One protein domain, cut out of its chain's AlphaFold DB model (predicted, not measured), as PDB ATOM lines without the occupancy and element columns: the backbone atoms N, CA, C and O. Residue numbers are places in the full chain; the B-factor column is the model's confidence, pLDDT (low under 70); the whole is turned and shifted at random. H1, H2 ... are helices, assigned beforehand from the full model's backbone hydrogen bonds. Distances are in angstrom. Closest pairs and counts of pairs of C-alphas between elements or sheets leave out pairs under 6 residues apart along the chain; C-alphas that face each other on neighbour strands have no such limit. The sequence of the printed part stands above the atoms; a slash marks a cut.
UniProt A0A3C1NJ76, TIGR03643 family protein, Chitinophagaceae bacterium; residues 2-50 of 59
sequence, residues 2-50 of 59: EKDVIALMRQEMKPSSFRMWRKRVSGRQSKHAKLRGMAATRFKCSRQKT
ATOM      1  N   GLU A   2     153.849 147.827-295.433       70.69
ATOM      2  CA  GLU A   2     154.359 147.197-296.687       70.69
ATOM      3  C   GLU A   2     154.223 145.667-296.859       70.69
ATOM      4  O   GLU A   2     154.610 145.170-297.912       70.69
ATOM      5  N   LYS A   3     153.666 144.893-295.915       77.62
ATOM      6  CA  LYS A   3     153.609 143.417-296.063       77.62
ATOM      7  C   LYS A   3     152.837 142.968-297.314       77.62
ATOM      8  O   LYS A   3     153.351 142.155-298.077       77.62
ATOM      9  N   ASP A   4     151.680 143.571-297.569       84.81
ATOM     10  CA  ASP A   4     150.823 143.204-298.706       84.81
ATOM     11  C   ASP A   4     151.442 143.619-300.047       84.81
ATOM     12  O   ASP A   4     151.413 142.872-301.022       84.81
ATOM     13  N   VAL A   5     152.108 144.779-300.078       86.31
ATOM     14  CA  VAL A   5     152.832 145.256-301.266       86.31
ATOM     15  C   VAL A   5     154.009 144.338-301.585       86.31
ATOM     16  O   VAL A   5     154.258 144.058-302.750       86.31
ATOM     17  N   ILE A   6     154.729 143.834-300.577       89.69
ATOM     18  CA  ILE A   6     155.827 142.880-300.790       89.69
ATOM     19  C   ILE A   6     155.304 141.571-301.390       89.69
ATOM     20  O   ILE A   6     155.962 141.030-302.278       89.69
ATOM     21  N   ALA A   7     154.154 141.073-300.925       92.19
ATOM     22  CA  ALA A   7     153.542 139.855-301.452       92.19
ATOM     23  C   ALA A   7     153.144 140.022-302.926       92.19
ATOM     24  O   ALA A   7     153.602 139.246-303.762       92.19
ATOM     25  N   LEU A   8     152.419 141.099-303.248       93.25
ATOM     26  CA  LEU A   8     152.040 141.451-304.620       93.25
ATOM     27  C   LEU A   8     153.274 141.576-305.526       93.25
ATOM     28  O   LEU A   8     153.392 140.924-306.556       93.25
ATOM     29  N   MET A   9     154.257 142.367-305.100       93.81
ATOM     30  CA  MET A   9     155.471 142.622-305.877       93.81
ATOM     31  C   MET A   9     156.309 141.365-306.120       93.81
ATOM     32  O   MET A   9     157.033 141.291-307.111       93.81
ATOM     33  N   ARG A  10     156.249 140.382-305.218       92.94
ATOM     34  CA  ARG A  10     156.961 139.110-305.365       92.94
ATOM     35  C   ARG A  10     156.279 138.168-306.360       92.94
ATOM     36  O   ARG A  10     156.974 137.326-306.917       92.94
ATOM     37  N   GLN A  11     154.970 138.314-306.570       94.12
ATOM     38  CA  GLN A  11     154.210 137.573-307.580       94.12
ATOM     39  C   GLN A  11     154.370 138.196-308.971       94.12
ATOM     40  O   GLN A  11     154.599 137.478-309.937       94.12
ATOM     41  N   GLU A  12     154.339 139.527-309.058       96.00
ATOM     42  CA  GLU A  12     154.313 140.235-310.344       96.00
ATOM     43  C   GLU A  12     155.702 140.478-310.963       96.00
ATOM     44  O   GLU A  12     155.836 140.653-312.175       96.00
ATOM     45  N   MET A  13     156.773 140.520-310.160       94.75
ATOM     46  CA  MET A  13     158.117 140.827-310.663       94.75
ATOM     47  C   MET A  13     159.019 139.603-310.809       94.75
ATOM     48  O   MET A  13     159.045 138.698-309.979       94.75
ATOM     49  N   LYS A  14     159.917 139.671-311.799       96.62
ATOM     50  CA  LYS A  14     161.039 138.731-311.927       96.62
ATOM     51  C   LYS A  14     161.939 138.758-310.674       96.62
ATOM     52  O   LYS A  14     162.189 139.841-310.130       96.62
ATOM     53  N   PRO A  15     162.538 137.622-310.263       95.06
ATOM     54  CA  PRO A  15     163.354 137.545-309.043       95.06
ATOM     55  C   PRO A  15     164.552 138.512-308.996       95.06
ATOM     56  O   PRO A  15     164.935 138.994-307.927       95.06
ATOM     57  N   SER A  16     165.174 138.810-310.142       95.31
ATOM     58  CA  SER A  16     166.260 139.798-310.250       95.31
ATOM     59  C   SER A  16     165.762 141.226-309.998       95.31
ATOM     60  O   SER A  16     166.332 141.943-309.174       95.31
ATOM     61  N   SER A  17     164.653 141.608-310.632       95.06
ATOM     62  CA  SER A  17     163.995 142.905-310.446       95.06
ATOM     63  C   SER A  17     163.486 143.095-309.018       95.06
ATOM     64  O   SER A  17     163.716 144.152-308.428       95.06
ATOM     65  N   PHE A  18     162.886 142.059-308.420       94.88
ATOM     66  CA  PHE A  18     162.415 142.091-307.034       94.88
ATOM     67  C   PHE A  18     163.560 142.352-306.045       94.88
ATOM     68  O   PHE A  18     163.429 143.205-305.166       94.88
ATOM     69  N   ARG A  19     164.718 141.694-306.212       93.94
ATOM     70  CA  ARG A  19     165.904 141.928-305.361       93.94
ATOM     71  C   ARG A  19     166.408 143.370-305.452       93.94
ATOM     72  O   ARG A  19     166.706 143.970-304.422       93.94
ATOM     73  N   MET A  20     166.463 143.949-306.653       93.81
ATOM     74  CA  MET A  20     166.845 145.357-306.833       93.81
ATOM     75  C   MET A  20     165.818 146.317-306.226       93.81
ATOM     76  O   MET A  20     166.187 147.258-305.525       93.81
ATOM     77  N   TRP A  21     164.525 146.068-306.444       92.94
ATOM     78  CA  TRP A  21     163.448 146.843-305.833       92.94
ATOM     79  C   TRP A  21     163.526 146.800-304.305       92.94
ATOM     80  O   TRP A  21     163.461 147.845-303.660       92.94
ATOM     81  N   ARG A  22     163.762 145.621-303.718       91.94
ATOM     82  CA  ARG A  22     163.862 145.480-302.267       91.94
ATOM     83  C   ARG A  22     165.088 146.183-301.696       91.94
ATOM     84  O   ARG A  22     164.941 146.837-300.673       91.94
ATOM     85  N   LYS A  23     166.237 146.172-302.382       89.50
ATOM     86  CA  LYS A  23     167.398 147.005-302.006       89.50
ATOM     87  C   LYS A  23     167.081 148.509-302.005       89.50
ATOM     88  O   LYS A  23     167.589 149.222-301.155       89.50
ATOM     89  N   ARG A  24     166.234 148.990-302.927       87.75
ATOM     90  CA  ARG A  24     165.857 150.418-303.033       87.75
ATOM     91  C   ARG A  24     164.759 150.859-302.063       87.75
ATOM     92  O   ARG A  24     164.709 152.030-301.686       87.75
ATOM     93  N   VAL A  25     163.830 149.961-301.739       84.75
ATOM     94  CA  VAL A  25     162.647 150.269-300.917       84.75
ATOM     95  C   VAL A  25     162.855 149.882-299.452       84.75
ATOM     96  O   VAL A  25     162.316 150.549-298.572       84.75
ATOM     97  N   SER A  26     163.666 148.860-299.164       78.94
ATOM     98  CA  SER A  26     164.038 148.515-297.788       78.94
ATOM     99  C   SER A  26     164.812 149.665-297.141       78.94
ATOM    100  O   SER A  26     165.665 150.281-297.774       78.94
ATOM    101  N   GLY A  27     164.499 149.975-295.883       72.94
ATOM    102  CA  GLY A  27     165.148 151.056-295.134       72.94
ATOM    103  C   GLY A  27     164.568 152.454-295.372       72.94
ATOM    104  O   GLY A  27     164.959 153.390-294.674       72.94
ATOM    105  N   ARG A  28     163.591 152.625-296.276       69.50
ATOM    106  CA  ARG A  28     162.848 153.890-296.373       69.50
ATOM    107  C   ARG A  28     162.018 154.094-295.107       69.50
ATOM    108  O   ARG A  28     160.969 153.482-294.919       69.50
ATOM    109  N   GLN A  29     162.463 154.998-294.240       60.66
ATOM    110  CA  GLN A  29     161.611 155.533-293.183       60.66
ATOM    111  C   GLN A  29     160.478 156.300-293.867       60.66
ATOM    112  O   GLN A  29     160.701 157.365-294.443       60.66
ATOM    113  N   SER A  30     159.261 155.748-293.864       65.12
ATOM    114  CA  SER A  30     158.120 156.482-294.410       65.12
ATOM    115  C   SER A  30     157.946 157.766-293.593       65.12
ATOM    116  O   SER A  30     157.590 157.733-292.413       65.12
ATOM    117  N   LYS A  31     158.237 158.910-294.227       59.59
ATOM    118  CA  LYS A  31     158.083 160.257-293.654       59.59
ATOM    119  C   LYS A  31     156.741 160.391-292.927       59.59
ATOM    120  O   LYS A  31     156.670 160.951-291.841       59.59
ATOM    121  N   HIS A  32     155.695 159.793-293.494       59.94
ATOM    122  CA  HIS A  32     154.338 159.817-292.963       59.94
ATOM    123  C   HIS A  32     154.150 159.058-291.646       59.94
ATOM    124  O   HIS A  32     153.364 159.515-290.827       59.94
ATOM    125  N   ALA A  33     154.840 157.936-291.411       61.22
ATOM    126  CA  ALA A  33     154.711 157.208-290.146       61.22
ATOM    127  C   ALA A  33     155.492 157.887-289.013       61.22
ATOM    128  O   ALA A  33     155.031 157.888-287.881       61.22
ATOM    129  N   LYS A  34     156.643 158.496-289.328       62.66
ATOM    130  CA  LYS A  34     157.481 159.199-288.343       62.66
ATOM    131  C   LYS A  34     156.931 160.579-287.962       62.66
ATOM    132  O   LYS A  34     157.080 160.992-286.823       62.66
ATOM    133  N   LEU A  35     156.301 161.286-288.905       62.88
ATOM    134  CA  LEU A  35     155.704 162.610-288.669       62.88
ATOM    135  C   LEU A  35     154.236 162.555-288.210       62.88
ATOM    136  O   LEU A  35     153.693 163.578-287.799       62.88
ATOM    137  N   ARG A  36     153.565 161.394-288.276       62.88
ATOM    138  CA  ARG A  36     152.231 161.225-287.680       62.88
ATOM    139  C   ARG A  36     152.372 161.074-286.168       62.88
ATOM    140  O   ARG A  36     152.720 160.002-285.686       62.88
ATOM    141  N   GLY A  37     152.034 162.119-285.415       61.56
ATOM    142  CA  GLY A  37     151.726 161.971-283.991       61.56
ATOM    143  C   GLY A  37     150.573 160.975-283.788       61.56
ATOM    144  O   GLY A  37     149.666 160.905-284.624       61.56
ATOM    145  N   MET A  38     150.599 160.212-282.687       61.41
ATOM    146  CA  MET A  38     149.647 159.121-282.393       61.41
ATOM    147  C   MET A  38     148.160 159.512-282.527       61.41
ATOM    148  O   MET A  38     147.334 158.656-282.829       61.41
ATOM    149  N   ALA A  39     147.817 160.792-282.360       61.62
ATOM    150  CA  ALA A  39     146.444 161.295-282.395       61.62
ATOM    151  C   ALA A  39     145.842 161.452-283.808       61.62
ATOM    152  O   ALA A  39     144.622 161.484-283.964       61.62
ATOM    153  N   ALA A  40     146.659 161.549-284.859       61.38
ATOM    154  CA  ALA A  40     146.162 161.827-286.204       61.38
ATOM    155  C   ALA A  40     145.938 160.520-286.977       61.38
ATOM    156  O   ALA A  40     146.792 160.088-287.751       61.38
ATOM    157  N   THR A  41     144.801 159.851-286.763       67.06
ATOM    158  CA  THR A  41     144.402 158.677-287.562       67.06
ATOM    159  C   THR A  41     143.782 159.049-288.902       67.06
ATOM    160  O   THR A  41     143.962 158.321-289.880       67.06
ATOM    161  N   ARG A  42     143.118 160.209-288.977       68.31
ATOM    162  CA  ARG A  42     142.437 160.695-290.180       68.31
ATOM    163  C   ARG A  42     142.415 162.222-290.205       68.31
ATOM    164  O   ARG A  42     142.226 162.856-289.173       68.31
ATOM    165  N   PHE A  43     142.587 162.809-291.386       72.69
ATOM    166  CA  PHE A  43     142.353 164.237-291.590       72.69
ATOM    167  C   PHE A  43     140.886 164.567-291.268       72.69
ATOM    168  O   PHE A  43     139.981 163.895-291.770       72.69
ATOM    169  N   LYS A  44     140.665 165.583-290.428       73.12
ATOM    170  CA  LYS A  44     139.348 166.132-290.093       73.12
ATOM    171  C   LYS A  44     139.422 167.651-290.208       73.12
ATOM    172  O   LYS A  44     140.131 168.281-289.431       73.12
ATOM    173  N   CYS A  45     138.710 168.244-291.166       79.69
ATOM    174  CA  CYS A  45     138.557 169.700-291.207       79.69
ATOM    175  C   CYS A  45     137.342 170.136-290.372       79.69
ATOM    176  O   CYS A  45     136.389 169.370-290.206       79.69
ATOM    177  N   SER A  46     137.352 171.374-289.867       81.00
ATOM    178  CA  SER A  46     136.271 171.930-289.031       81.00
ATOM    179  C   SER A  46     134.899 171.901-289.715       81.00
ATOM    180  O   SER A  46     133.880 171.717-289.060       81.00
ATOM    181  N   ARG A  47     134.872 172.010-291.048       82.75
ATOM    182  CA  ARG A  47     133.652 171.977-291.873       82.75
ATOM    183  C   ARG A  47     133.248 170.575-292.345       82.75
ATOM    184  O   ARG A  47     132.285 170.441-293.096       82.75
ATOM    185  N   GLN A  48     133.971 169.522-291.959       83.12
ATOM    186  CA  GLN A  48     133.679 168.171-292.432       83.12
ATOM    187  C   GLN A  48     132.373 167.660-291.816       83.12
ATOM    188  O   GLN A  48     132.328 167.316-290.633       83.12
ATOM    189  N   LYS A  49     131.331 167.547-292.639       78.25
ATOM    190  CA  LYS A  49     130.037 166.972-292.253       78.25
ATOM    191  C   LYS A  49     130.167 165.464-291.997       78.25
ATOM    192  O   LYS A  49     130.920 164.771-292.685       78.25
ATOM    193  N   THR A  50     129.460 164.960-290.989       76.50
ATOM    194  CA  THR A  50     129.337 163.516-290.744       76.50
ATOM    195  C   THR A  50     128.484 162.920-291.855       76.50
ATOM    196  O   THR A  50     127.349 163.347-292.049       76.50
TER     197      THR A  50
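AT A GLANCE: This is residues 2 to 50 of the 59 residues of the protein "TIGR03643 family protein" of Chitinophagaceae bacterium (UniProt A0A3C1NJ76). The longest helix, H2, and H1 fold back beside each other as a loose pair at one end, and from there a long tail, residues 27 to 50, sticks out with the short helix H3 in it. The 49 printed residues have three named helices, H1, H2, H3 in chain order, and no named strand: all helix. The whole is extended, with a radius of gyration of the C-alphas of 16.7 A and spans of 49 by 22 by 13 A.

IN THESE COORDINATES: Find C-alpha 15 at (163.354, 137.545, -309.043); from there H2, residues 15 to 25, runs 15.1 A. Before it, H1, residues 3 to 12, starts at C-alpha 3, (153.609, 143.417, -296.063), and runs 14.6 A. H3, residues 31 to 35, ends at C-alpha 35, (155.704, 162.610, -288.669).

HOW THE PARTS SIT: Look at Arg 10 and Phe 18, whose C-alphas, the closest of H1 and H2, are 6.4 A apart: the helices are close but not clearly touching. They run opposite ways at a shallow tilt of 32 degrees. H3 is apart from both. In H1, H2 and H3 every O i to N i+4 pair is within hydrogen-bond range.

THE WHOLE: The two farthest C-alphas, of Ser 16 and Arg 47, are 49.4 A apart. The printed part has no cut, and both links are tight. Residues 28 to 42 have pLDDT under 70.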